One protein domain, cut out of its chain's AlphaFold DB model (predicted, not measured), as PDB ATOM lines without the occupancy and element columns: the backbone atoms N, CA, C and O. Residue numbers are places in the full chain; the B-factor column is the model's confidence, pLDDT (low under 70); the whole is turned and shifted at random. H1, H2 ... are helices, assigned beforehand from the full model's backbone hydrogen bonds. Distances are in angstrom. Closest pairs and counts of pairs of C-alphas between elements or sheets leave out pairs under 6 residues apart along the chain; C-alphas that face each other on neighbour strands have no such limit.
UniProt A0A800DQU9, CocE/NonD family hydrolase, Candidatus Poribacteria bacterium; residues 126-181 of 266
ATOM      1  N   PHE A 126     206.062 187.669 266.813       93.12
ATOM      2  CA  PHE A 126     206.038 189.090 266.460       93.12
ATOM      3  C   PHE A 126     206.783 189.344 265.151       93.12
ATOM      4  O   PHE A 126     207.981 189.079 265.046       93.12
ATOM      5  N   ALA A 127     206.099 189.923 264.171       93.75
ATOM      6  CA  ALA A 127     206.697 190.365 262.921       93.75
ATOM      7  C   ALA A 127     207.468 191.680 263.130       93.75
ATOM      8  O   ALA A 127     207.101 192.724 262.588       93.75
ATOM      9  N   LEU A 128     208.535 191.636 263.936       91.50
ATOM     10  CA  LEU A 128     209.261 192.815 264.417       91.50
ATOM     11  C   LEU A 128     209.672 193.757 263.278       91.50
ATOM     12  O   LEU A 128     209.390 194.950 263.337       91.50
ATOM     13  N   GLY A 129     210.254 193.221 262.202       91.69
ATOM     14  CA  GLY A 129     210.676 194.032 261.056       91.69
ATOM     15  C   GLY A 129     209.520 194.772 260.373       91.69
ATOM     16  O   GLY A 129     209.680 195.921 259.960       91.69
ATOM     17  N   ASN A 130     208.331 194.162 260.308       91.44
ATOM     18  CA  ASN A 130     207.129 194.813 259.786       91.44
ATOM     19  C   ASN A 130     206.647 195.915 260.738       91.44
ATOM     20  O   ASN A 130     206.352 197.032 260.297       91.44
ATOM     21  N   ALA A 131     206.589 195.600 262.035       93.38
ATOM     22  CA  ALA A 131     206.127 196.498 263.082       93.38
ATOM     23  C   ALA A 131     207.011 197.748 263.184       93.38
ATOM     24  O   ALA A 131     206.495 198.863 263.090       93.38
ATOM     25  N   ILE A 132     208.335 197.579 263.294       94.44
ATOM     26  CA  ILE A 132     209.312 198.676 263.346       94.44
ATOM     27  C   ILE A 132     209.176 199.543 262.099       94.44
ATOM     28  O   ILE A 132     208.970 200.752 262.195       94.44
ATOM     29  N   ARG A 133     209.252 198.932 260.913       92.88
ATOM     30  CA  ARG A 133     209.312 199.694 259.666       92.88
ATOM     31  C   ARG A 133     208.077 200.558 259.462       92.88
ATOM     32  O   ARG A 133     208.208 201.724 259.093       92.88
ATOM     33  N   TRP A 134     206.884 200.023 259.704       94.00
ATOM     34  CA  TRP A 134     205.665 200.793 259.486       94.00
ATOM     35  C   TRP A 134     205.381 201.787 260.610       94.00
ATOM     36  O   TRP A 134     205.052 202.936 260.311       94.00
ATOM     37  N   SER A 135     205.529 201.385 261.878       94.06
ATOM     38  CA  SER A 135     205.226 202.271 263.012       94.06
ATOM     39  C   SER A 135     206.092 203.530 262.976       94.06
ATOM     40  O   SER A 135     205.544 204.631 262.981       94.06
ATOM     41  N   LEU A 136     207.407 203.386 262.786       93.38
ATOM     42  CA  LEU A 136     208.332 204.518 262.702       93.38
ATOM     43  C   LEU A 136     208.064 205.391 261.473       93.38
ATOM     44  O   LEU A 136     208.134 206.613 261.560       93.38
ATOM     45  N   THR A 137     207.734 204.795 260.324       92.50
ATOM     46  CA  THR A 137     207.511 205.573 259.093       92.50
ATOM     47  C   THR A 137     206.172 206.318 259.119       92.50
ATOM     48  O   THR A 137     206.070 207.428 258.590       92.50
ATOM     49  N   HIS A 138     205.129 205.727 259.707       93.31
ATOM     50  CA  HIS A 138     203.752 206.174 259.482       93.31
ATOM     51  C   HIS A 138     202.927 206.437 260.741       93.31
ATOM     52  O   HIS A 138     202.005 207.249 260.669       93.31
ATOM     53  N   ALA A 139     203.233 205.809 261.873       91.69
ATOM     54  CA  ALA A 139     202.389 205.870 263.067       91.69
ATOM     55  C   ALA A 139     202.908 206.831 264.138       91.69
ATOM     56  O   ALA A 139     202.115 207.448 264.840       91.69
ATOM     57  N   THR A 140     204.226 206.978 264.239       86.19
ATOM     58  CA  THR A 140     204.874 207.693 265.341       86.19
ATOM     59  C   THR A 140     204.624 209.201 265.354       86.19
ATOM     60  O   THR A 140     204.512 209.813 266.413       86.19
ATOM     61  N   CYS A 141     204.529 209.829 264.185       86.94
ATOM     62  CA  CYS A 141     204.367 211.276 264.073       86.94
ATOM     63  C   CYS A 141     203.257 211.638 263.086       86.94
ATOM     64  O   CYS A 141     202.903 210.860 262.198       86.94
ATOM     65  N   ARG A 142     202.741 212.868 263.193       92.69
ATOM     66  CA  ARG A 142     201.769 213.442 262.241       92.69
ATOM     67  C   ARG A 142     202.275 213.378 260.797       92.69
ATOM     68  O   ARG A 142     201.541 212.947 259.909       92.69
ATOM     69  N   ASN A 143     203.540 213.736 260.598       92.75
ATOM     70  CA  ASN A 143     204.269 213.617 259.337       92.75
ATOM     71  C   ASN A 143     205.288 212.477 259.439       92.75
ATOM     72  O   ASN A 143     205.592 212.023 260.537       92.75
ATOM     73  N   GLN A 144     205.830 212.022 258.311       89.62
ATOM     74  CA  GLN A 144     206.912 211.036 258.335       89.62
ATOM     75  C   GLN A 144     208.162 211.642 259.014       89.62
ATOM     76  O   GLN A 144     208.598 212.715 258.585       89.62
ATOM     77  N   PRO A 145     208.732 210.999 260.053       88.12
ATOM     78  CA  PRO A 145     209.942 211.485 260.711       88.12
ATOM     79  C   PRO A 145     211.190 211.256 259.836       88.12
ATOM     80  O   PRO A 145     211.137 210.489 258.870       88.12
ATOM     81  N   PRO A 146     212.327 211.910 260.138       87.88
ATOM     82  CA  PRO A 146     213.599 211.593 259.495       87.88
ATOM     83  C   PRO A 146     214.029 210.154 259.825       87.88
ATOM     84  O   PRO A 146     213.948 209.724 260.972       87.88
ATOM     85  N   LEU A 147     214.483 209.411 258.808       90.31
ATOM     86  CA  LEU A 147     214.870 207.992 258.914       90.31
ATOM     87  C   LEU A 147     216.299 207.726 258.397       90.31
ATOM     88  O   LEU A 147     216.644 206.591 258.090       90.31
ATOM     89  N   ASN A 148     217.117 208.765 258.198       93.50
ATOM     90  CA  ASN A 148     218.431 208.656 257.545       93.50
ATOM     91  C   ASN A 148     219.605 208.449 258.520       93.50
ATOM     92  O   ASN A 148     220.750 208.390 258.078       93.50
ATOM     93  N   HIS A 149     219.341 208.351 259.824       94.06
ATOM     94  CA  HIS A 149     220.349 208.247 260.888       94.06
ATOM     95  C   HIS A 149     220.415 206.861 261.551       94.06
ATOM     96  O   HIS A 149     221.064 206.700 262.586       94.06
ATOM     97  N   PHE A 150     219.750 205.858 260.980       94.50
ATOM     98  CA  PHE A 150     219.792 204.458 261.413       94.50
ATOM     99  C   PHE A 150     219.567 203.516 260.228       94.50
ATOM    100  O   PHE A 150     219.130 203.937 259.156       94.50
ATOM    101  N   THR A 151     219.846 202.229 260.428       95.12
ATOM    102  CA  THR A 151     219.496 201.176 259.459       95.12
ATOM    103  C   THR A 151     218.421 200.250 260.021       95.12
ATOM    104  O   THR A 151     218.285 200.107 261.233       95.12
ATOM    105  N   TRP A 152     217.644 199.600 259.151       93.62
ATOM    106  CA  TRP A 152     216.636 198.634 259.606       93.62
ATOM    107  C   TRP A 152     217.270 197.419 260.285       93.62
ATOM    108  O   TRP A 152     216.735 196.947 261.282       93.62
ATOM    109  N   ASP A 153     218.416 196.952 259.784       94.44
ATOM    110  CA  ASP A 153     219.142 195.816 260.363       94.44
ATOM    111  C   ASP A 153     219.620 196.128 261.782       94.44
ATOM    112  O   ASP A 153     219.458 195.309 262.678       94.44
ATOM    113  N   GLU A 154     220.114 197.347 262.005       95.50
ATOM    114  CA  GLU A 154     220.469 197.829 263.339       95.50
ATOM    115  C   GLU A 154     219.273 197.787 264.297       95.50
ATOM    116  O   GLU A 154     219.382 197.221 265.381       95.50
ATOM    117  N   LEU A 155     218.122 198.340 263.892       95.69
ATOM    118  CA  LEU A 155     216.933 198.365 264.751       95.69
ATOM    119  C   LEU A 155     216.371 196.962 265.024       95.69
ATOM    120  O   LEU A 155     215.894 196.700 266.124       95.69
ATOM    121  N   ASN A 156     216.456 196.051 264.052       93.81
ATOM    122  CA  ASN A 156     215.990 194.668 264.193       93.81
ATOM    123  C   ASN A 156     216.832 193.839 265.179       93.81
ATOM    124  O   ASN A 156     216.377 192.783 265.617       93.81
ATOM    125  N   CYS A 157     218.042 194.289 265.520       94.69
ATOM    126  CA  CYS A 157     218.915 193.633 266.495       94.69
ATOM    127  C   CYS A 157     218.758 194.173 267.926       94.69
ATOM    128  O   CYS A 157     219.405 193.658 268.840       94.69
ATOM    129  N   LEU A 158     217.936 195.205 268.137       95.75
ATOM    130  CA  LEU A 158     217.725 195.790 269.460       95.75
ATOM    131  C   LEU A 158     216.775 194.931 270.310       95.75
ATOM    132  O   LEU A 158     215.855 194.307 269.780       95.75
ATOM    133  N   PRO A 159     216.981 194.888 271.639       93.06
ATOM    134  CA  PRO A 159     216.334 193.895 272.495       93.06
ATOM    135  C   PRO A 159     214.846 194.156 272.751       93.06
ATOM    136  O   PRO A 159     214.125 193.224 273.105       93.06
ATOM    137  N   ASN A 160     214.381 195.404 272.643       93.12
ATOM    138  CA  ASN A 160     213.010 195.793 272.972       93.12
ATOM    139  C   ASN A 160     212.635 197.162 272.354       93.12
ATOM    140  O   ASN A 160     213.518 197.872 271.860       93.12
ATOM    141  N   PRO A 161     211.341 197.543 272.375       93.38
ATOM    142  CA  PRO A 161     210.877 198.840 271.879       93.38
ATOM    143  C   PRO A 161     211.539 200.060 272.530       93.38
ATOM    144  O   PRO A 161     211.761 201.044 271.832       93.38
ATOM    145  N   ASP A 162     211.904 200.000 273.814       94.62
ATOM    146  CA  ASP A 162     212.531 201.135 274.510       94.62
ATOM    147  C   ASP A 162     213.933 201.416 273.954       94.62
ATOM    148  O   ASP A 162     214.250 202.548 273.603       94.62
ATOM    149  N   ALA A 163     214.735 200.370 273.736       96.44
ATOM    150  CA  ALA A 163     216.037 200.494 273.081       96.44
ATOM    151  C   ALA A 163     215.911 201.034 271.645       96.44
ATOM    152  O   ALA A 163     216.791 201.755 271.170       96.44
ATOM    153  N   ILE A 164     214.819 200.700 270.945       96.12
ATOM    154  CA  ILE A 164     214.516 201.255 269.619       96.12
ATOM    155  C   ILE A 164     214.194 202.747 269.732       96.12
ATOM    156  O   ILE A 164     214.763 203.523 268.966       96.12
ATOM    157  N   ALA A 165     213.344 203.155 270.679       94.62
ATOM    158  CA  ALA A 165     213.006 204.557 270.930       94.62
ATOM    159  C   ALA A 165     214.257 205.392 271.267       94.62
ATOM    160  O   ALA A 165     214.499 206.422 270.630       94.62
ATOM    161  N   ASP A 166     215.107 204.889 272.168       95.88
ATOM    162  CA  ASP A 166     216.399 205.492 272.516       95.88
ATOM    163  C   ASP A 166     217.289 205.649 271.277       95.88
ATOM    164  O   ASP A 166     217.901 206.698 271.057       95.88
ATOM    165  N   ARG A 167     217.338 204.618 270.421       96.06
ATOM    166  CA  ARG A 167     218.179 204.633 269.222       96.06
ATOM    167  C   ARG A 167     217.682 205.602 268.153       96.06
ATOM    168  O   ARG A 167     218.505 206.229 267.475       96.06
ATOM    169  N   VAL A 168     216.371 205.700 267.940       94.75
ATOM    170  CA  VAL A 168     215.804 206.597 266.919       94.75
ATOM    171  C   VAL A 168     215.693 208.040 267.406       94.75
ATOM    172  O   VAL A 168     215.670 208.947 266.570       94.75
ATOM    173  N   GLY A 169     215.700 208.258 268.724       92.25
ATOM    174  CA  GLY A 169     215.666 209.577 269.351       92.25
ATOM    175  C   GLY A 169     214.270 210.200 269.413       92.25
ATOM    176  O   GLY A 169     214.157 211.425 269.449       92.25
ATOM    177  N   PHE A 170     213.213 209.385 269.371       90.56
ATOM    178  CA  PHE A 170     211.824 209.821 269.520       90.56
ATOM    179  C   PHE A 170     210.933 208.682 270.036       90.56
ATOM    180  O   PHE A 170     211.214 207.508 269.797       90.56
ATOM    181  N   ASP A 171     209.828 209.040 270.694       89.88
ATOM    182  CA  ASP A 171     208.886 208.079 271.277       89.88
ATOM    183  C   ASP A 171     208.243 207.192 270.205       89.88
ATOM    184  O   ASP A 171     207.773 207.691 269.187       89.88
ATOM    185  N   THR A 172     208.135 205.881 270.442       92.38
ATOM    186  CA  THR A 172     207.497 204.925 269.514       92.38
ATOM    187  C   THR A 172     206.263 204.245 270.128       92.38
ATOM    188  O   THR A 172     206.223 203.017 270.226       92.38
ATOM    189  N   PRO A 173     205.223 204.999 270.538       91.75
ATOM    190  CA  PRO A 173     204.145 204.476 271.384       91.75
ATOM    191  C   PRO A 173     203.359 203.332 270.732       91.75
ATOM    192  O   PRO A 173     203.007 202.363 271.399       91.75
ATOM    193  N   VAL A 174     203.131 203.400 269.417       94.00
ATOM    194  CA  VAL A 174     202.430 202.345 268.667       94.00
ATOM    195  C   VAL A 174     203.235 201.044 268.638       94.00
ATOM    196  O   VAL A 174     202.659 199.969 268.759       94.00
ATOM    197  N   LEU A 175     204.565 201.127 268.524       94.94
ATOM    198  CA  LEU A 175     205.422 199.942 268.561       94.94
ATOM    199  C   LEU A 175     205.374 199.280 269.940       94.94
ATOM    200  O   LEU A 175     205.202 198.066 270.021       94.94
ATOM    201  N   SER A 176     205.484 200.077 271.007       94.00
ATOM    202  CA  SER A 176     205.404 199.580 272.383       94.00
ATOM    203  C   SER A 176     204.040 198.951 272.673       94.00
ATOM    204  O   SER A 176     203.991 197.854 273.221       94.00
ATOM    205  N   GLN A 177     202.948 199.577 272.222       94.00
ATOM    206  CA  GLN A 177     201.594 199.028 272.334       94.00
ATOM    207  C   GLN A 177     201.470 197.673 271.618       94.00
ATOM    208  O   GLN A 177     201.027 196.688 272.202       94.00
ATOM    209  N   TRP A 178     201.895 197.576 270.359       95.06
ATOM    210  CA  TRP A 178     201.826 196.311 269.618       95.06
ATOM    211  C   TRP A 178     202.699 195.210 270.218       95.06
ATOM    212  O   TRP A 178     202.339 194.032 270.159       95.06
ATOM    213  N   ALA A 179     203.845 195.580 270.789       94.00
ATOM    214  CA  ALA A 179     204.715 194.644 271.480       94.00
ATOM    215  C   ALA A 179     204.073 194.116 272.774       94.00
ATOM    216  O   ALA A 179     204.196 192.918 273.031       94.00
ATOM    217  N   SER A 180     203.372 194.968 273.539       94.31
ATOM    218  CA  SER A 180     202.742 194.604 274.817       94.31
ATOM    219  C   SER A 180     201.461 193.780 274.677       94.31
ATOM    220  O   SER A 180     201.153 192.999 275.570       94.31
ATOM    221  N   HIS A 181     200.722 193.932 273.577       94.81
ATOM    222  CA  HIS A 181     199.546 193.109 273.276       94.81
ATOM    223  C   HIS A 181     199.971 191.828 272.527       94.81
ATOM    224  O   HIS A 181     199.867 191.733 271.300       94.81
TER     225      HIS A 181
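What this domain is: This is residues 126 to 181 of the 266 residues of the protein "CocE/NonD family hydrolase" of Candidatus Poribacteria bacterium (UniProt A0A800DQU9). Three helices, H1, H3 and H4, make a triangle in which H4 is side by side with H1 and with H3, running opposite ways to each at a shallow tilt, and short H2 sits across from H4, next to H1 and H3. A long loop, residues 140 to 151, swings out from H1 to H2. The printed part has 56 residues, 33 of them in the four named helices H1, H2, H3 and H4, in that order along the chain, with no named strand; the class is all helix, and the whole is compact, with a radius of gyration of the C-alphas of 10.1 A and spans of 25 by 22 by 18 A.

How they stand to each other: H1, residues 128 to 139, touches H2, residues 152 to 156, with residues 128 to 133 alone; closest C-alphas Gly 129 and Asn 156, 6.2 A. H2 is close but not clearly touching H3, residues 161 to 168: C-alphas Leu 155 and Ile 164, 6.2 A. H3 and H4, residues 173 to 180, form a helical hairpin and touch, closest C-alphas Pro 161 and Ser 176, 5.5 A, at a shallow tilt of 31 degrees, opposite ways. H4 touches H1, closest C-alphas Leu 175 and Ser 135, 6.0 A, at 28 degrees, shallow, opposite ways. H2 and H4 are apart. In all four helices every O i to N i+4 pair is within hydrogen-bond range.

Where its parts are: H1 begins at C-alpha 128 (209.261, 192.815, 264.417) and is 14.8 A long; H2 6.1 A, H3 10.4 A; H4, 10.5 A, ends at C-alpha 180 (202.742, 194.604, 274.817).

The domain as a whole: The farthest C-alphas, Asn 148 and His 181, are 29.1 A apart. The printed part has no cut; the link H1 to H2 is long, the others tight. No printed residue is under 70 in pLDDT.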